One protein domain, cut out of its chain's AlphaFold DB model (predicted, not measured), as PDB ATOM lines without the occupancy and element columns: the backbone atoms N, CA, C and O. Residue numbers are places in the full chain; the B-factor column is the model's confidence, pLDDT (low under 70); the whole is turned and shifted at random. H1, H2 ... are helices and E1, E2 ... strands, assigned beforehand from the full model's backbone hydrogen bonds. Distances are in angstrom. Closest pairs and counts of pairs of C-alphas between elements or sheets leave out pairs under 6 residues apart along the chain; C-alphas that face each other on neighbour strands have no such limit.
ATOM      1  N   ARG A   3     143.400 249.744 133.483       86.62
ATOM      2  CA  ARG A   3     144.427 250.669 134.006       86.62
ATOM      3  C   ARG A   3     144.554 250.495 135.518       86.62
ATOM      4  O   ARG A   3     143.543 250.267 136.172       86.62
ATOM      5  N   ALA A   4     145.747 250.629 136.086       89.38
ATOM      6  CA  ALA A   4     145.905 250.609 137.540       89.38
ATOM      7  C   ALA A   4     145.506 251.961 138.161       89.38
ATOM      8  O   ALA A   4     145.864 253.023 137.650       89.38
ATOM      9  N   GLU A   5     144.782 251.929 139.275       90.25
ATOM     10  CA  GLU A   5     144.459 253.086 140.107       90.25
ATOM     11  C   GLU A   5     144.412 252.670 141.584       90.25
ATOM     12  O   GLU A   5     143.508 251.955 142.030       90.25
ATOM     13  N   GLY A   6     145.394 253.135 142.360       90.25
ATOM     14  CA  GLY A   6     145.554 252.723 143.754       90.25
ATOM     15  C   GLY A   6     145.716 251.206 143.860       90.25
ATOM     16  O   GLY A   6     146.593 250.631 143.229       90.25
ATOM     17  N   GLU A   7     144.843 250.561 144.634       92.88
ATOM     18  CA  GLU A   7     144.848 249.109 144.863       92.88
ATOM     19  C   GLU A   7     143.997 248.316 143.853       92.88
ATOM     20  O   GLU A   7     143.708 247.141 144.083       92.88
ATOM     21  N   ASN A   8     143.542 248.932 142.756       93.69
ATOM     22  CA  ASN A   8     142.628 248.291 141.810       93.69
ATOM     23  C   ASN A   8     143.083 248.441 140.354       93.69
ATOM     24  O   ASN A   8     143.623 249.470 139.957       93.69
ATOM     25  N   TRP A   9     142.770 247.443 139.537       92.00
ATOM     26  CA  TRP A   9     142.561 247.608 138.108       92.00
ATOM     27  C   TRP A   9     141.186 248.238 137.858       92.00
ATOM     28  O   TRP A   9     140.193 247.845 138.467       92.00
ATOM     29  N   LEU A  10     141.127 249.197 136.938       91.75
ATOM     30  CA  LEU A  10     139.901 249.725 136.350       91.75
ATOM     31  C   LEU A  10     139.702 249.062 134.991       91.75
ATOM     32  O   LEU A  10     140.419 249.393 134.046       91.75
ATOM     33  N   VAL A  11     138.760 248.133 134.900       90.81
ATOM     34  CA  VAL A  11     138.364 247.465 133.661       90.81
ATOM     35  C   VAL A  11     137.206 248.229 133.045       90.81
ATOM     36  O   VAL A  11     136.111 248.284 133.607       90.81
ATOM     37  N   GLY A  12     137.472 248.859 131.905       90.19
ATOM     38  CA  GLY A  12     136.464 249.586 131.144       90.19
ATOM     39  C   GLY A  12     135.882 248.770 129.992       90.19
ATOM     40  O   GLY A  12     136.342 247.670 129.686       90.19
ATOM     41  N   ALA A  13     134.887 249.348 129.331       90.75
ATOM     42  CA  ALA A  13     134.268 248.823 128.126       90.75
ATOM     43  C   ALA A  13     134.834 249.490 126.861       90.75
ATOM     44  O   ALA A  13     135.441 250.565 126.909       90.75
ATOM     45  N   SER A  14     134.620 248.855 125.709       89.00
ATOM     46  CA  SER A  14     134.992 249.396 124.394       89.00
ATOM     47  C   SER A  14     134.040 250.493 123.911       89.00
ATOM     48  O   SER A  14     134.420 251.304 123.065       89.00
ATOM     49  N   THR A  15     132.824 250.555 124.459       91.06
ATOM     50  CA  THR A  15     131.829 251.583 124.145       91.06
ATOM     51  C   THR A  15     131.407 252.344 125.398       91.06
ATOM     52  O   THR A  15     131.417 251.818 126.512       91.06
ATOM     53  N   VAL A  16     131.019 253.607 125.216       93.06
ATOM     54  CA  VAL A  16     130.477 254.422 126.309       93.06
ATOM     55  C   VAL A  16     129.121 253.891 126.788       93.06
ATOM     56  O   VAL A  16     128.831 253.947 127.979       93.06
ATOM     57  N   THR A  17     128.317 253.326 125.883       93.62
ATOM     58  CA  THR A  17     127.008 252.734 126.188       93.62
ATOM     59  C   THR A  17     127.141 251.587 127.183       93.62
ATOM     60  O   THR A  17     126.480 251.608 128.218       93.62
ATOM     61  N   ASP A  18     128.054 250.645 126.942       91.56
ATOM     62  CA  ASP A  18     128.283 249.512 127.847       91.56
ATOM     63  C   ASP A  18     128.828 249.973 129.202       91.56
ATOM     64  O   ASP A  18     128.423 249.473 130.253       91.56
ATOM     65  N   ALA A  19     129.718 250.973 129.196       93.19
ATOM     66  CA  ALA A  19     130.228 251.562 130.427       93.19
ATOM     67  C   ALA A  19     129.099 252.219 131.243       93.19
ATOM     68  O   ALA A  19     129.060 252.069 132.463       93.19
ATOM     69  N   ARG A  20     128.151 252.902 130.585       94.94
ATOM     70  CA  ARG A  20     126.973 253.505 131.230       94.94
ATOM     71  C   ARG A  20     125.989 252.459 131.745       94.94
ATOM     72  O   ARG A  20     125.551 252.593 132.883       94.94
ATOM     73  N   LEU A  21     125.701 251.411 130.968       92.31
ATOM     74  CA  LEU A  21     124.880 250.277 131.413       92.31
ATOM     75  C   LEU A  21     125.461 249.645 132.674       92.31
ATOM     76  O   LEU A  21     124.740 249.441 133.647       92.31
ATOM     77  N   HIS A  22     126.772 249.398 132.696       89.88
ATOM     78  CA  HIS A  22     127.440 248.913 133.900       89.88
ATOM     79  C   HIS A  22     127.311 249.915 135.058       89.88
ATOM     80  O   HIS A  22     126.994 249.514 136.173       89.88
ATOM     81  N   GLY A  23     127.484 251.213 134.792       91.06
ATOM     82  CA  GLY A  23     127.373 252.269 135.798       91.06
ATOM     83  C   GLY A  23     125.994 252.409 136.453       91.06
ATOM     84  O   GLY A  23     125.943 252.816 137.609       91.06
ATOM     85  N   VAL A  24     124.897 252.087 135.755       93.38
ATOM     86  CA  VAL A  24     123.520 252.230 136.283       93.38
ATOM     87  C   VAL A  24     122.878 250.912 136.713       93.38
ATOM     88  O   VAL A  24     122.047 250.895 137.617       93.38
ATOM     89  N   LEU A  25     123.241 249.789 136.089       89.06
ATOM     90  CA  LEU A  25     122.671 248.484 136.432       89.06
ATOM     91  C   LEU A  25     123.554 247.679 137.378       89.06
ATOM     92  O   LEU A  25     123.051 246.755 138.013       89.06
ATOM     93  N   ASN A  26     124.853 247.986 137.432       80.62
ATOM     94  CA  ASN A  26     125.863 247.178 138.115       80.62
ATOM     95  C   ASN A  26     125.801 245.685 137.714       80.62
ATOM     96  O   ASN A  26     126.117 244.800 138.501       80.62
ATOM     97  N   PHE A  27     125.356 245.408 136.480       73.88
ATOM     98  CA  PHE A  27     124.938 244.068 136.046       73.88
ATOM     99  C   PHE A  27     126.102 243.091 135.842       73.88
ATOM    100  O   PHE A  27     125.911 241.880 135.842       73.88
ATOM    101  N   ASN A  28     127.311 243.616 135.625       81.25
ATOM    102  CA  ASN A  28     128.498 242.814 135.363       81.25
ATOM    103  C   ASN A  28     129.623 243.192 136.335       81.25
ATOM    104  O   ASN A  28     130.340 244.153 136.058       81.25
ATOM    105  N   PRO A  29     129.827 242.437 137.426       83.12
ATOM    106  CA  PRO A  29     130.871 242.718 138.412       83.12
ATOM    107  C   PRO A  29     132.295 242.498 137.870       83.12
ATOM    108  O   PRO A  29     133.263 242.895 138.513       83.12
ATOM    109  N   MET A  30     132.446 241.886 136.689       87.12
ATOM    110  CA  MET A  30     133.738 241.716 136.008       87.12
ATOM    111  C   MET A  30     134.158 242.968 135.219       87.12
ATOM    112  O   MET A  30     135.308 243.069 134.788       87.12
ATOM    113  N   LEU A  31     133.237 243.912 135.012       86.94
ATOM    114  CA  LEU A  31     133.548 245.280 134.612       86.94
ATOM    115  C   LEU A  31     133.676 246.139 135.872       86.94
ATOM    116  O   LEU A  31     133.153 245.801 136.931       86.94
ATOM    117  N   GLY A  32     134.395 247.253 135.780       87.81
ATOM    118  CA  GLY A  32     134.565 248.128 136.930       87.81
ATOM    119  C   GLY A  32     135.906 247.913 137.635       87.81
ATOM    120  O   GLY A  32     136.968 247.980 137.018       87.81
ATOM    121  N   ARG A  33     135.879 247.743 138.959       90.75
ATOM    122  CA  ARG A  33     137.096 247.595 139.775       90.75
ATOM    123  C   ARG A  33     137.429 246.126 139.988       90.75
ATOM    124  O   ARG A  33     136.558 245.356 140.371       90.75
ATOM    125  N   ILE A  34     138.707 245.790 139.860       93.38
ATOM    126  CA  ILE A  34     139.264 244.497 140.267       93.38
ATOM    127  C   ILE A  34     140.432 244.772 141.207       93.38
ATOM    128  O   ILE A  34     141.338 245.526 140.858       93.38
ATOM    129  N   ARG A  35     140.438 244.187 142.402       94.56
ATOM    130  CA  ARG A  35     141.508 244.407 143.380       94.56
ATOM    131  C   ARG A  35     142.822 243.784 142.899       94.56
ATOM    132  O   ARG A  35     142.852 242.635 142.478       94.56
ATOM    133  N   LEU A  36     143.923 244.530 142.991       92.00
ATOM    134  CA  LEU A  36     145.232 244.120 142.466       92.00
ATOM    135  C   LEU A  36     145.809 242.879 143.157       92.00
ATOM    136  O   LEU A  36     146.486 242.085 142.515       92.00
ATOM    137  N   THR A  37     145.576 242.726 144.461       91.19
ATOM    138  CA  THR A  37     146.267 241.728 145.292       91.19
ATOM    139  C   THR A  37     145.768 240.302 145.099       91.19
ATOM    140  O   THR A  37     146.535 239.360 145.256       91.19
ATOM    141  N   ASP A  38     144.481 240.136 144.810       91.88
ATOM    142  CA  ASP A  38     143.809 238.834 144.771       91.88
ATOM    143  C   ASP A  38     142.776 238.723 143.647       91.88
ATOM    144  O   ASP A  38     142.053 237.734 143.568       91.88
ATOM    145  N   LEU A  39     142.717 239.729 142.772       94.12
ATOM    146  CA  LEU A  39     141.797 239.793 141.646       94.12
ATOM    147  C   LEU A  39     140.312 239.732 142.055       94.12
ATOM    148  O   LEU A  39     139.459 239.326 141.267       94.12
ATOM    149  N   ALA A  40     139.991 240.170 143.280       95.62
ATOM    150  CA  ALA A  40     138.616 240.257 143.751       95.62
ATOM    151  C   ALA A  40     137.814 241.292 142.947       95.62
ATOM    152  O   ALA A  40     138.246 242.437 142.772       95.62
ATOM    153  N   VAL A  41     136.625 240.896 142.504       94.50
ATOM    154  CA  VAL A  41     135.665 241.774 141.818       94.50
ATOM    155  C   VAL A  41     134.844 242.559 142.823       94.50
ATOM    156  O   VAL A  41     134.820 242.204 143.995       94.50
ATOM    157  N   TYR A  42     134.169 243.627 142.408       91.25
ATOM    158  CA  TYR A  42     133.346 244.411 143.328       91.25
ATOM    159  C   TYR A  42     131.862 244.255 143.021       91.25
ATOM    160  O   TYR A  42     131.412 244.592 141.933       91.25
ATOM    161  N   GLU A  43     131.093 243.873 144.034       87.94
ATOM    162  CA  GLU A  43     129.634 243.934 144.023       87.94
ATOM    163  C   GLU A  43     129.166 244.877 145.129       87.94
ATOM    164  O   GLU A  43     129.626 244.792 146.270       87.94
ATOM    165  N   LYS A  44     128.286 245.828 144.789       81.88
ATOM    166  CA  LYS A  44     127.765 246.847 145.726       81.88
ATOM    167  C   LYS A  44     128.867 247.510 146.572       81.88
ATOM    168  O   LYS A  44     128.719 247.774 147.762       81.88
ATOM    169  N   GLY A  45     130.025 247.741 145.950       83.50
ATOM    170  CA  GLY A  45     131.184 248.370 146.582       83.50
ATOM    171  C   GLY A  45     132.021 247.471 147.500       83.50
ATOM    172  O   GLY A  45     133.040 247.953 148.000       83.50
ATOM    173  N   LYS A  46     131.667 246.193 147.672       89.19
ATOM    174  CA  LYS A  46     132.415 245.213 148.471       89.19
ATOM    175  C   LYS A  46     133.238 244.284 147.566       89.19
ATOM    176  O   LYS A  46     132.699 243.802 146.573       89.19
ATOM    177  N   PRO A  47     134.519 244.033 147.883       93.88
ATOM    178  CA  PRO A  47     135.347 243.102 147.125       93.88
ATOM    179  C   PRO A  47     134.939 241.647 147.401       93.88
ATOM    180  O   PRO A  47     134.774 241.261 148.557       93.88
ATOM    181  N   GLN A  48     134.840 240.849 146.343       95.94
ATOM    182  CA  GLN A  48     134.386 239.463 146.326       95.94
ATOM    183  C   GLN A  48     135.483 238.576 145.721       95.94
ATOM    184  O   GLN A  48     135.831 238.743 144.544       95.94
ATOM    185  N   PRO A  49     136.083 237.664 146.509       94.88
ATOM    186  CA  PRO A  49     137.216 236.856 146.076       94.88
ATOM    187  C   PRO A  49     136.739 235.682 145.215       94.88
ATOM    188  O   PRO A  49     136.668 234.543 145.667       94.88
ATOM    189  N   ILE A  50     136.425 235.953 143.950       95.81
ATOM    190  CA  ILE A  50     136.046 234.916 142.977       95.81
ATOM    191  C   ILE A  50     137.211 233.987 142.610       95.81
ATOM    192  O   ILE A  50     137.012 232.965 141.975       95.81
ATOM    193  N   LEU A  51     138.439 234.330 142.997       96.19
ATOM    194  CA  LEU A  51     139.633 233.515 142.831       96.19
ATOM    195  C   LEU A  51     140.381 233.480 144.161       96.19
ATOM    196  O   LEU A  51     140.452 234.483 144.875       96.19
ATOM    197  N   ARG A  52     140.989 232.336 144.474       95.12
ATOM    198  CA  ARG A  52     141.863 232.186 145.637       95.12
ATOM    199  C   ARG A  52     143.155 231.512 145.218       95.12
ATOM    200  O   ARG A  52     143.174 230.320 144.951       95.12
ATOM    201  N   PHE A  53     144.229 232.290 145.150       93.88
ATOM    202  CA  PHE A  53     145.541 231.772 144.778       93.88
ATOM    203  C   PHE A  53     146.262 231.122 145.973       93.88
ATOM    204  O   PHE A  53     146.122 231.604 147.101       93.88
ATOM    205  N   PRO A  54     147.087 230.084 145.735       94.69
ATOM    206  CA  PRO A  54     147.258 229.378 144.459       94.69
ATOM    207  C   PRO A  54     146.009 228.564 144.080       94.69
ATOM    208  O   PRO A  54     145.267 228.150 144.954       94.69
ATOM    209  N   LEU A  55     145.794 228.329 142.779       96.19
ATOM    210  CA  LEU A  55     144.675 227.517 142.287       96.19
ATOM    211  C   LEU A  55     145.131 226.066 142.095       96.19
ATOM    212  O   LEU A  55     145.770 225.739 141.092       96.19
ATOM    213  N   THR A  56     144.797 225.200 143.046       96.94
ATOM    214  CA  THR A  56     145.091 223.760 143.018       96.94
ATOM    215  C   THR A  56     143.795 222.966 142.992       96.94
ATOM    216  O   THR A  56     142.796 223.360 143.586       96.94
ATOM    217  N   LYS A  57     143.787 221.812 142.311       97.38
ATOM    218  CA  LYS A  57     142.613 220.931 142.289       97.38
ATOM    219  C   LYS A  57     142.165 220.599 143.717       97.38
ATOM    220  O   LYS A  57     142.947 220.065 144.498       97.38
ATOM    221  N   GLY A  58     140.888 220.838 144.002       97.06
ATOM    222  CA  GLY A  58     140.277 220.597 145.306       97.06
ATOM    223  C   GLY A  58     140.205 221.827 146.209       97.06
ATOM    224  O   GLY A  58     139.396 221.793 147.138       97.06
ATOM    225  N   ASP A  59     140.957 222.897 145.921       97.88
ATOM    226  CA  ASP A  59     140.867 224.158 146.662       97.88
ATOM    227  C   ASP A  59     139.449 224.716 146.591       97.88
ATOM    228  O   ASP A  59     138.794 224.621 145.550       97.88
ATOM    229  N   ALA A  60     138.985 225.276 147.707       97.81
ATOM    230  CA  ALA A  60     137.630 225.784 147.854       97.81
ATOM    231  C   ALA A  60     137.583 227.072 148.687       97.81
ATOM    232  O   ALA A  60     138.444 227.329 149.541       97.81
ATOM    233  N   TRP A  61     136.583 227.901 148.416       98.19
ATOM    234  CA  TRP A  61     136.329 229.161 149.110       98.19
ATOM    235  C   TRP A  61     134.875 229.590 148.920       98.19
ATOM    236  O   TRP A  61     134.144 228.990 148.135       98.19
ATOM    237  N   THR A  62     134.477 230.635 149.641       97.94
ATOM    238  CA  THR A  62     133.153 231.236 149.513       97.94
ATOM    239  C   THR A  62     133.233 232.723 149.201       97.94
ATOM    240  O   THR A  62     134.229 233.385 149.510       97.94
ATOM    241  N   PHE A  63     132.195 233.242 148.553       97.25
ATOM    242  CA  PHE A  63     132.020 234.662 148.236       97.25
ATOM    243  C   PHE A  63     130.534 234.974 147.996       97.25
ATOM    244  O   PHE A  63     129.726 234.054 147.905       97.25
ATOM    245  N   SER A  64     130.183 236.254 147.867       95.62
ATOM    246  CA  SER A  64     128.842 236.703 147.458       95.62
ATOM    247  C   SER A  64     128.928 237.367 146.083       95.62
ATOM    248  O   SER A  64     129.861 238.129 145.839       95.62
ATOM    249  N   LEU A  65     128.019 237.053 145.162       93.25
ATOM    250  CA  LEU A  65     128.004 237.637 143.812       93.25
ATOM    251  C   LEU A  65     126.641 237.421 143.152       93.25
ATOM    252  O   LEU A  65     125.997 236.412 143.419       93.25
ATOM    253  N   PHE A  66     126.243 238.308 142.246       89.94
ATOM    254  CA  PHE A  66     124.951 238.293 141.557       89.94
ATOM    255  C   PHE A  66     123.765 238.253 142.521       89.94
ATOM    256  O   PHE A  66     122.802 237.533 142.294       89.94
ATOM    257  N   ASP A  67     123.866 239.000 143.624       89.69
ATOM    258  CA  ASP A  67     122.887 239.003 144.721       89.69
ATOM    259  C   ASP A  67     122.687 237.649 145.434       89.69
ATOM    260  O   ASP A  67     121.865 237.548 146.346       89.69
ATOM    261  N   VAL A  68     123.493 236.635 145.109       93.62
ATOM    262  CA  VAL A  68     123.541 235.366 145.837       93.62
ATOM    263  C   VAL A  68     124.436 235.529 147.064       93.62
ATOM    264  O   VAL A  68     125.611 235.904 146.962       93.62
ATOM    265  N   GLU A  69     123.872 235.248 148.240       94.44
ATOM    266  CA  GLU A  69     124.526 235.482 149.530       94.44
ATOM    267  C   GLU A  69     125.797 234.646 149.698       94.44
ATOM    268  O   GLU A  69     126.819 235.172 150.142       94.44
ATOM    269  N   THR A  70     125.755 233.361 149.343       97.50
ATOM    270  CA  THR A  70     126.917 232.474 149.435       97.50
ATOM    271  C   THR A  70     127.055 231.611 148.193       97.50
ATOM    272  O   THR A  70     126.158 230.851 147.849       97.50
ATOM    273  N   TRP A  71     128.226 231.690 147.574       98.12
ATOM    274  CA  TRP A  71     128.732 230.731 146.603       98.12
ATOM    275  C   TRP A  71     129.721 229.791 147.276       98.12
ATOM    276  O   TRP A  71     130.632 230.259 147.954       98.12
ATOM    277  N   GLU A  72     129.605 228.490 147.043       98.38
ATOM    278  CA  GLU A  72     130.619 227.499 147.400       98.38
ATOM    279  C   GLU A  72     131.437 227.129 146.163       98.38
ATOM    280  O   GLU A  72     131.020 226.309 145.350       98.38
ATOM    281  N   ALA A  73     132.609 227.746 146.005       98.44
ATOM    282  CA  ALA A  73     133.478 227.522 144.856       98.44
ATOM    283  C   ALA A  73     134.514 226.430 145.106       98.44
ATOM    284  O   ALA A  73     135.055 226.304 146.208       98.44
ATOM    285  N   ARG A  74     134.852 225.681 144.052       98.44
ATOM    286  CA  ARG A  74     135.907 224.668 144.060       98.44
ATOM    287  C   ARG A  74     136.639 224.583 142.726       98.44
ATOM    288  O   ARG A  74     136.025 224.516 141.665       98.44
ATOM    289  N   VAL A  75     137.963 224.457 142.779       98.69
ATOM    290  CA  VAL A  75     138.772 224.105 141.603       98.69
ATOM    291  C   VAL A  75     138.559 222.630 141.258       98.69
ATOM    292  O   VAL A  75     139.014 221.733 141.979       98.69
ATOM    293  N   THR A  76     137.908 222.352 140.133       98.44
ATOM    294  CA  THR A  76     137.600 220.984 139.689       98.44
ATOM    295  C   THR A  76     138.760 220.348 138.934       98.44
ATOM    296  O   THR A  76     139.032 219.148 139.075       98.44
ATOM    297  N   SER A  77     139.513 221.142 138.169       97.88
ATOM    298  CA  SER A  77     140.754 220.692 137.544       97.88
ATOM    299  C   SER A  77     141.703 221.837 137.210       97.88
ATOM    300  O   SER A  77     141.296 222.983 137.061       97.88
ATOM    301  N   VAL A  78     142.983 221.501 137.063       97.31
ATOM    302  CA  VAL A  78     144.021 222.396 136.544       97.31
ATOM    303  C   VAL A  78     144.738 221.639 135.437       97.31
ATOM    304  O   VAL A  78     145.133 220.490 135.642       97.31
ATOM    305  N   ARG A  79     144.834 222.233 134.249       95.81
ATOM    306  CA  ARG A  79     145.367 221.575 133.050       95.81
ATOM    307  C   ARG A  79     146.301 222.516 132.315       95.81
ATOM    308  O   ARG A  79     145.996 223.698 132.183       95.81
ATOM    309  N   ASP A  80     147.385 221.965 131.791       93.38
ATOM    310  CA  ASP A  80     148.217 222.672 130.826       93.38
ATOM    311  C   ASP A  80     147.623 222.451 129.432       93.38
ATOM    312  O   ASP A  80     147.266 221.327 129.068       93.38
ATOM    313  N   GLN A  81     147.445 223.530 128.681       88.69
ATOM    314  CA  GLN A  81     146.852 223.534 127.348       88.69
ATOM    315  C   GLN A  81     147.684 224.386 126.411       88.69
ATOM    316  O   GLN A  81     148.253 225.391 126.822       88.69
ATOM    317  N   ASP A  82     147.710 224.004 125.142       81.38
ATOM    318  CA  ASP A  82     148.177 224.892 124.087       81.38
ATOM    319  C   ASP A  82     147.028 225.828 123.696       81.38
ATOM    320  O   ASP A  82     145.953 225.382 123.280       81.38
ATOM    321  N   VAL A  83     147.233 227.128 123.888       71.12
ATOM    322  CA  VAL A  83     146.282 228.168 123.504       71.12
ATOM    323  C   VAL A  83     147.030 229.175 122.653       71.12
ATOM    324  O   VAL A  83     147.870 229.905 123.162       71.12
ATOM    325  N   LEU A  84     146.694 229.216 121.362       68.25
ATOM    326  CA  LEU A  84     147.348 230.073 120.365       68.25
ATOM    327  C   LEU A  84     148.850 229.763 120.162       68.25
ATOM    328  O   LEU A  84     149.631 230.670 119.892       68.25
ATOM    329  N   GLY A  85     149.249 228.486 120.228       73.31
ATOM    330  CA  GLY A  85     150.630 228.028 119.996       73.31
ATOM    331  C   GLY A  85     151.505 228.085 121.246       73.31
ATOM    332  O   GLY A  85     152.729 228.191 121.169       73.31
ATOM    333  N   GLU A  86     150.867 228.112 122.408       79.31
ATOM    334  CA  GLU A  86     151.428 228.718 123.593       79.31
ATOM    335  C   GLU A  86     150.924 227.973 124.845       79.31
ATOM    336  O   GLU A  86     149.742 228.004 125.184       79.31
ATOM    337  N   ALA A  87     151.834 227.285 125.548       85.94
ATOM    338  CA  ALA A  87     151.515 226.501 126.743       85.94
ATOM    339  C   ALA A  87     151.017 227.389 127.899       85.94
ATOM    340  O   ALA A  87     151.793 228.117 128.520       85.94
ATOM    341  N   THR A  88     149.729 227.302 128.217       90.44
ATOM    342  CA  THR A  88     149.082 228.005 129.326       90.44
ATOM    343  C   THR A  88     148.504 227.024 130.337       90.44
ATOM    344  O   THR A  88     148.011 225.951 129.989       90.44
ATOM    345  N   ARG A  89     148.534 227.405 131.614       94.25
ATOM    346  CA  ARG A  89     147.828 226.696 132.677       94.25
ATOM    347  C   ARG A  89     146.428 227.279 132.842       94.25
ATOM    348  O   ARG A  89     146.284 228.467 133.136       94.25
ATOM    349  N   ILE A  90     145.421 226.424 132.687       96.62
ATOM    350  CA  ILE A  90     144.006 226.744 132.874       96.62
ATOM    351  C   ILE A  90     143.498 226.064 134.143       96.62
ATOM    352  O   ILE A  90     143.607 224.841 134.279       96.62
ATOM    353  N   ALA A  91     142.926 226.844 135.057       97.88
ATOM    354  CA  ALA A  91     142.167 226.323 136.190       97.88
ATOM    355  C   ALA A  91     140.670 226.397 135.880       97.88
ATOM    356  O   ALA A  91     140.188 227.424 135.410       97.88
ATOM    357  N   TYR A  92     139.960 225.309 136.152       98.31
ATOM    358  CA  TYR A  92     138.513 225.178 136.011       98.31
ATOM    359  C   TYR A  92     137.887 225.256 137.393       98.31
ATOM    360  O   TYR A  92     138.288 224.502 138.286       98.31
ATOM    361  N   ILE A  93     136.936 226.165 137.559       98.69
ATOM    362  CA  ILE A  93     136.269 226.419 138.824       98.69
ATOM    363  C   ILE A  93     134.765 226.333 138.609       98.69
ATOM    364  O   ILE A  93     134.231 226.881 137.645       98.69
ATOM    365  N   GLU A  94     134.107 225.645 139.529       98.44
ATOM    366  CA  GLU A  94     132.654 225.561 139.623       98.44
ATOM    367  C   GLU A  94     132.247 226.124 140.983       98.44
ATOM    368  O   GLU A  94     132.977 225.946 141.964       98.44
ATOM    369  N   ALA A  95     131.116 226.819 141.049       98.25
ATOM    370  CA  ALA A  95     130.534 227.270 142.300       98.25
ATOM    371  C   ALA A  95     129.023 227.039 142.331       98.25
ATOM    372  O   ALA A  95     128.330 227.278 141.340       98.25
ATOM    373  N   GLU A  96     128.532 226.604 143.487       98.31
ATOM    374  CA  GLU A  96     127.110 226.405 143.762       98.31
ATOM    375  C   GLU A  96     126.606 227.520 144.677       98.31
ATOM    376  O   GLU A  96     127.219 227.818 145.704       98.31
ATOM    377  N   GLY A  97     125.534 228.185 144.260       97.88
ATOM    378  CA  GLY A  97     124.894 229.250 145.014       97.88
ATOM    379  C   GLY A  97     123.971 228.686 146.086       97.88
ATOM    380  O   GLY A  97     123.331 227.653 145.899       97.88
ATOM    381  N   SER A  98     123.841 229.396 147.203       97.94
ATOM    382  CA  SER A  98     122.901 229.065 148.281       97.94
ATOM    383  C   SER A  98     121.430 229.054 147.839       97.94
ATOM    384  O   SER A  98     120.578 228.519 148.542       97.94
ATOM    385  N   ASP A  99     121.130 229.659 146.693       96.44
ATOM    386  CA  ASP A  99     119.828 229.700 146.028       96.44
ATOM    387  C   ASP A  99     119.640 228.589 144.973       96.44
ATOM    388  O   ASP A  99     118.580 228.505 144.358       96.44
ATOM    389  N   GLY A 100     120.643 227.730 144.762       96.31
ATOM    390  CA  GLY A 100     120.654 226.690 143.728       96.31
ATOM    391  C   GLY A 100     121.220 227.142 142.378       96.31
ATOM    392  O   GLY A 100     121.302 226.328 141.453       96.31
ATOM    393  N   ALA A 101     121.635 228.406 142.248       97.06
ATOM    394  CA  ALA A 101     122.291 228.911 141.051       97.06
ATOM    395  C   ALA A 101     123.679 228.278 140.848       97.06
ATOM    396  O   ALA A 101     124.274 227.698 141.760       97.06
ATOM    397  N   ARG A 102     124.228 228.395 139.634       97.56
ATOM    398  CA  ARG A 102     125.541 227.820 139.289       97.56
ATOM    399  C   ARG A 102     126.439 228.835 138.603       97.56
ATOM    400  O   ARG A 102     125.981 229.630 137.784       97.56
ATOM    401  N   LEU A 103     127.730 228.769 138.905       97.25
ATOM    402  CA  LEU A 103     128.781 229.504 138.209       97.25
ATOM    403  C   LEU A 103     129.860 228.540 137.736       97.25
ATOM    404  O   LEU A 103     130.368 227.735 138.510       97.25
ATOM    405  N   GLU A 104     130.276 228.692 136.486       97.62
ATOM    406  CA  GLU A 104     131.435 228.002 135.927       97.62
ATOM    407  C   GLU A 104     132.364 229.039 135.321       97.62
ATOM    408  O   GLU A 104     131.950 229.885 134.527       97.62
ATOM    409  N   TYR A 105     133.638 228.990 135.683       97.38
ATOM    410  CA  TYR A 105     134.613 229.935 135.164       97.38
ATOM    411  C   TYR A 105     136.002 229.325 135.071       97.38
ATOM    412  O   TYR A 105     136.355 228.351 135.741       97.38
ATOM    413  N   GLN A 106     136.792 229.897 134.171       97.00
ATOM    414  CA  GLN A 106     138.124 229.412 133.846       97.00
ATOM    415  C   GLN A 106     139.128 230.531 134.048       97.00
ATOM    416  O   GLN A 106     139.003 231.585 133.427       97.00
ATOM    417  N   PHE A 107     140.142 230.296 134.872       96.50
ATOM    418  CA  PHE A 107     141.274 231.206 135.002       96.50
ATOM    419  C   PHE A 107     142.385 230.799 134.032       96.50
ATOM    420  O   PHE A 107     142.816 229.644 134.040       96.50
ATOM    421  N   ASP A 108     142.863 231.750 133.230       94.69
ATOM    422  CA  ASP A 108     143.984 231.571 132.310       94.69
ATOM    423  C   ASP A 108     145.219 232.291 132.852       94.69
ATOM    424  O   ASP A 108     145.271 233.520 132.935       94.69
ATOM    425  N   SER A 109     146.231 231.504 133.222       93.31
ATOM    426  CA  SER A 109     147.472 232.016 133.813       93.31
ATOM    427  C   SER A 109     148.250 232.980 132.917       93.31
ATOM    428  O   SER A 109     148.979 233.818 133.442       93.31
ATOM    429  N   ARG A 110     148.100 232.892 131.589       90.00
ATOM    430  CA  ARG A 110     148.765 233.803 130.649       90.00
ATOM    431  C   ARG A 110     147.992 235.084 130.436       90.00
ATOM    432  O   ARG A 110     148.600 236.149 130.393       90.00
ATOM    433  N   ALA A 111     146.667 234.995 130.362       89.31
ATOM    434  CA  ALA A 111     145.828 236.186 130.364       89.31
ATOM    435  C   ALA A 111     145.888 236.929 131.710       89.31
ATOM    436  O   ALA A 111     145.637 238.132 131.763       89.31
ATOM    437  N   GLY A 112     146.193 236.213 132.799       90.88
ATOM    438  CA  GLY A 112     146.148 236.740 134.162       90.88
ATOM    439  C   GLY A 112     144.724 237.048 134.632       90.88
ATOM    440  O   GLY A 112     144.545 237.796 135.590       90.88
ATOM    441  N   TRP A 113     143.709 236.507 133.948       92.31
ATOM    442  CA  TRP A 113     142.294 236.782 134.192       92.31
ATOM    443  C   TRP A 113     141.400 235.624 133.716       92.31
ATOM    444  O   TRP A 113     141.882 234.545 133.360       92.31
ATOM    445  N   LEU A 114     140.081 235.831 133.740       93.88
ATOM    446  CA  LEU A 114     139.094 234.854 133.304       93.88
ATOM    447  C   LEU A 114     139.106 234.684 131.783       93.88
ATOM    448  O   LEU A 114     138.981 235.651 131.030       93.88
ATOM    449  N   ARG A 115     139.185 233.430 131.338       92.00
ATOM    450  CA  ARG A 115     138.978 233.034 129.943       92.00
ATOM    451  C   ARG A 115     137.504 232.881 129.604       92.00
ATOM    452  O   ARG A 115     137.090 233.216 128.499       92.00
ATOM    453  N   SER A 116     136.721 232.370 130.542       93.81
ATOM    454  CA  SER A 116     135.275 232.260 130.408       93.81
ATOM    455  C   SER A 116     134.613 232.360 131.770       93.81
ATOM    456  O   SER A 116     135.213 231.986 132.780       93.81
ATOM    457  N   LEU A 117     133.372 232.831 131.774       95.25
ATOM    458  CA  LEU A 117     132.471 232.765 132.915       95.25
ATOM    459  C   LEU A 117     131.058 232.549 132.395       95.25
ATOM    460  O   LEU A 117     130.642 233.229 131.457       95.25
ATOM    461  N   VAL A 118     130.335 231.621 133.004       95.25
ATOM    462  CA  VAL A 118     128.924 231.383 132.729       95.25
ATOM    463  C   VAL A 118     128.177 231.316 134.055       95.25
ATOM    464  O   VAL A 118     128.637 230.678 135.001       95.25
ATOM    465  N   TYR A 119     127.053 232.022 134.118       94.31
ATOM    466  CA  TYR A 119     126.143 232.073 135.256       94.31
ATOM    467  C   TYR A 119     124.789 231.499 134.848       94.31
ATOM    468  O   TYR A 119     124.189 231.971 133.877       94.31
ATOM    469  N   TRP A 120     124.312 230.511 135.603       95.00
ATOM    470  CA  TRP A 120     122.980 229.933 135.466       95.00
ATOM    471  C   TRP A 120     122.137 230.279 136.684       95.00
ATOM    472  O   TRP A 120     122.594 230.121 137.818       95.00
ATOM    473  N   THR A 121     120.903 230.708 136.441       93.00
ATOM    474  CA  THR A 121     119.902 230.929 137.486       93.00
ATOM    475  C   THR A 121     119.499 229.601 138.142       93.00
ATOM    476  O   THR A 121     119.769 228.531 137.581       93.00
ATOM    477  N   PRO A 122     118.826 229.631 139.308       93.06
ATOM    478  CA  PRO A 122     118.301 228.419 139.946       93.06
ATOM    479  C   PRO A 122     117.379 227.585 139.040       93.06
ATOM    480  O   PRO A 122     117.362 226.360 139.134       93.06
ATOM    481  N   ASP A 123     116.672 228.238 138.112       93.06
ATOM    482  CA  ASP A 123     115.777 227.590 137.145       93.06
ATOM    483  C   ASP A 123     116.525 226.941 135.963       93.06
ATOM    484  O   ASP A 123     115.921 226.305 135.098       93.06
ATOM    485  N   GLY A 124     117.855 227.075 135.917       87.19
ATOM    486  CA  GLY A 124     118.711 226.525 134.866       87.19
ATOM    487  C   GLY A 124     118.824 227.406 133.621       87.19
ATOM    488  O   GLY A 124     119.418 226.980 132.628       87.19
ATOM    489  N   GLU A 125     118.297 228.632 133.657       89.44
ATOM    490  CA  GLU A 125     118.448 229.588 132.563       89.44
ATOM    491  C   GLU A 125     119.836 230.229 132.588       89.44
ATOM    492  O   GLU A 125     120.353 230.629 133.631       89.44
ATOM    493  N   MET A 126     120.460 230.339 131.416       84.50
ATOM    494  CA  MET A 126     121.765 230.976 131.284       84.50
ATOM    495  C   MET A 126     121.587 232.497 131.318       84.50
ATOM    496  O   MET A 126     121.004 233.073 130.403       84.50
ATOM    497  N   SER A 127     122.093 233.143 132.367       82.81
ATOM    498  CA  SER A 127     121.890 234.574 132.615       82.81
ATOM    499  C   SER A 127     123.048 235.427 132.092       82.81
ATOM    500  O   SER A 127     122.831 236.445 131.436       82.81
ATOM    501  N   ILE A 128     124.299 235.000 132.310       86.62
ATOM    502  CA  ILE A 128     125.488 235.727 131.836       86.62
ATOM    503  C   ILE A 128     126.460 234.751 131.191       86.62
ATOM    504  O   ILE A 128     126.743 233.689 131.737       86.62
ATOM    505  N   THR A 129     127.013 235.143 130.042       89.81
ATOM    506  CA  THR A 129     128.143 234.465 129.398       89.81
ATOM    507  C   THR A 129     129.231 235.475 129.071       89.81
ATOM    508  O   THR A 129     128.985 236.506 128.448       89.81
ATOM    509  N   MET A 130     130.458 235.155 129.461       89.94
ATOM    510  CA  MET A 130     131.653 235.919 129.147       89.94
ATOM    511  C   MET A 130     132.694 235.010 128.514       89.94
ATOM    512  O   MET A 130     132.900 233.874 128.941       89.94
ATOM    513  N   THR A 131     133.381 235.521 127.501       90.00
ATOM    514  CA  THR A 131     134.498 234.835 126.852       90.00
ATOM    515  C   THR A 131     135.594 235.842 126.552       90.00
ATOM    516  O   THR A 131     135.339 236.933 126.042       90.00
ATOM    517  N   LEU A 132     136.826 235.470 126.873       87.50
ATOM    518  CA  LEU A 132     138.007 236.237 126.532       87.50
ATOM    519  C   LEU A 132     138.245 236.144 125.025       87.50
ATOM    520  O   LEU A 132     138.568 235.081 124.501       87.50
ATOM    521  N   VAL A 133     138.093 237.273 124.340       83.50
ATOM    522  CA  VAL A 133     138.306 237.366 122.889       83.50
ATOM    523  C   VAL A 133     139.794 237.487 122.553       83.50
ATOM    524  O   VAL A 133     140.265 236.897 121.586       83.50
ATOM    525  N   SER A 134     140.542 238.265 123.338       79.19
ATOM    526  CA  SER A 134     141.970 238.520 123.132       79.19
ATOM    527  C   SER A 134     142.607 239.078 124.410       79.19
ATOM    528  O   SER A 134     141.914 239.659 125.246       79.19
ATOM    529  N   TYR A 135     143.920 238.910 124.558       83.06
ATOM    530  CA  TYR A 135     144.738 239.471 125.633       83.06
ATOM    531  C   TYR A 135     146.169 239.713 125.131       83.06
ATOM    532  O   TYR A 135     146.565 239.175 124.099       83.06
ATOM    533  N   GLY A 136     146.946 240.514 125.863       77.00
ATOM    534  CA  GLY A 136     148.331 240.843 125.515       77.00
ATOM    535  C   GLY A 136     148.533 242.318 125.170       77.00
ATOM    536  O   GLY A 136     147.802 243.190 125.645       77.00
ATOM    537  N   THR A 137     149.567 242.591 124.375       69.00
ATOM    538  CA  THR A 137     149.954 243.933 123.912       69.00
ATOM    539  C   THR A 137     149.516 244.144 122.457       69.00
ATOM    540  O   THR A 137     149.139 243.190 121.780       69.00
ATOM    541  N   GLY A 138     149.516 245.389 121.969       68.44
ATOM    542  CA  GLY A 138     149.137 245.689 120.578       68.44
ATOM    543  C   GLY A 138     147.649 245.975 120.350       68.44
ATOM    544  O   GLY A 138     147.214 246.049 119.203       68.44
ATOM    545  N   TRP A 139     146.855 246.140 121.415       72.50
ATOM    546  CA  TRP A 139     145.478 246.617 121.287       72.50
ATOM    547  C   TRP A 139     145.459 248.145 121.245       72.50
ATOM    548  O   TRP A 139     145.808 248.789 122.232       72.50
ATOM    549  N   GLU A 140     145.021 248.710 120.125       82.19
ATOM    550  CA  GLU A 140     144.793 250.145 119.987       82.19
ATOM    551  C   GLU A 140     143.298 250.445 120.101       82.19
ATOM    552  O   GLU A 140     142.462 249.806 119.459       82.19
ATOM    553  N   GLY A 141     142.944 251.432 120.917       85.81
ATOM    554  CA  GLY A 141     141.561 251.875 121.004       85.81
ATOM    555  C   GLY A 141     141.282 252.762 122.201       85.81
ATOM    556  O   GLY A 141     142.144 253.026 123.043       85.81
ATOM    557  N   ARG A 142     140.038 253.235 122.282       90.88
ATOM    558  CA  ARG A 142     139.546 253.980 123.439       90.88
ATOM    559  C   ARG A 142     138.796 253.045 124.372       90.88
ATOM    560  O   ARG A 142     137.977 252.245 123.933       90.88
ATOM    561  N   VAL A 143     139.085 253.179 125.656       92.25
ATOM    562  CA  VAL A 143     138.393 252.481 126.734       92.25
ATOM    563  C   VAL A 143     137.567 253.501 127.501       92.25
ATOM    564  O   VAL A 143     138.050 254.603 127.775       92.25
ATOM    565  N   TYR A 144     136.341 253.124 127.846       93.69
ATOM    566  CA  TYR A 144     135.409 253.927 128.628       93.69
ATOM    567  C   TYR A 144     135.138 253.251 129.964       93.69
ATOM    568  O   TYR A 144     134.937 252.041 130.042       93.69
ATOM    569  N   PHE A 145     135.108 254.034 131.028       93.69
ATOM    570  CA  PHE A 145     134.807 253.563 132.368       93.69
ATOM    571  C   PHE A 145     133.900 254.580 133.034       93.69
ATOM    572  O   PHE A 145     134.244 255.758 133.119       93.69
TER     573      PHE A 145
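AT A GLANCE: This is residues 3 to 145 of the 263 residues of an uncharacterized protein of Thermoplasmata archaeon (UniProt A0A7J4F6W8). The larger part of this domain is one broad, curled and twisted sheet of six strands, E6 to E11, and a smaller head lies away from it, made of the three-stranded sheet E1 E2 E3, the helix H1 and the last strand, E12. The small hairpin E4 and E5 sits between the two, near E3 of the head and near E6 at one edge of the large sheet; from the other edge, E11, residues 132 to 140 lead back to E12 in the head. The printed part has 143 residues, with one named helix and twelve named strands in the order E1 E2 H1 E3 E4 E5 E6 E7 E8 E9 E10 E11 E12. The class is mostly strand, and the three sheets, E6 - E7 - E8 - E9 - E10 - E11, E1 - E2 - E3 and E4 - E5, are antiparallel throughout. The whole is compact, with a radius of gyration of the C-alphas of 15.2 A and spans of 39 by 39 by 30 A.

IN THESE COORDINATES: E1, residues 3 to 5, begins at C-alpha 3 at (144.427, 250.669, 134.006), and E2, residues 8 to 11, follows. H1, residues 16 to 25, is 14.1 A long. Then come the short strands E3, residues 32 to 35, E4, residues 41 to 43, and E5, residues 46 to 48. E6, residues 60 to 65, is 15.8 A long. E7, residues 68 to 82, is the longest strand by residues and measures 34.5 A; it begins at C-alpha 68 at (123.541, 235.366, 145.837) and bends by 64 degrees at residue 79. E8, residues 87 to 97, is 32.4 A long, and E9, residues 102 to 108, is 20.1 A. E10, residues 113 to 120, is 20.5 A long and bends by 57 degrees at residue 116. E11, residues 126 to 131, is 14.0 A long. E12, residues 141 to 145, is 13.3 A long and ends at C-alpha 145 at (134.807, 253.563, 132.368).

HOW THE PARTS SIT: E6 to E11 form a meander, each strand the antiparallel neighbour of the one before, with E6 and E11 as edge strands. From edge to edge the strands' lines turn by 68 degrees and the way across the sheet turns by 75 degrees. Within hydrogen-bond range are N 73 and O 61 between E6 and E7, 2.9 A, N 79 and O 90 between E7 and E8, 2.9 A, N 95 and O 103 between E8 and E9, 2.8 A, N 118 and O 104 between E9 and E10, 2.8 A, and N 130 and O 117 between E10 and E11, 2.8 A. The closest C-alphas of E5 and E6 are those of Gln 48 and Phe 63, 5.7 A apart. In the hairpin E4 and E5, N 48 and O 41 are 2.7 A apart. The closest C-alphas of E3 and E4 are those of Ile 34 and Val 41, 4.8 A apart. E2 is the inner strand of its sheet: within hydrogen-bond range are N 5 and O 8 between E1 and E2, 2.8 A, and N 9 and O 34 between E2 and E3, 2.7 A. H1 is only just not on this sheet, with 4 pairs of C-alphas within 10 A, and it is not on the large sheet. The closest C-alphas of H1 and E12 are those of Ala 19 and Phe 145, 5.4 A apart. E12 pairs with no named strand. In H1 every O i to N i+4 pair is within hydrogen-bond range.

THE WHOLE: The two C-alphas farthest apart are those of Asp 99 and Gly 138, 42.0 A. The printed part has no cut. The link from E5 to E6, with 11 residues, is long; those from H1 to E3 and from E11 to E12 are short, and the others are tight. The mean pLDDT of the printed part is 91.3, with residue 84 and residues 137 to 138 under 70.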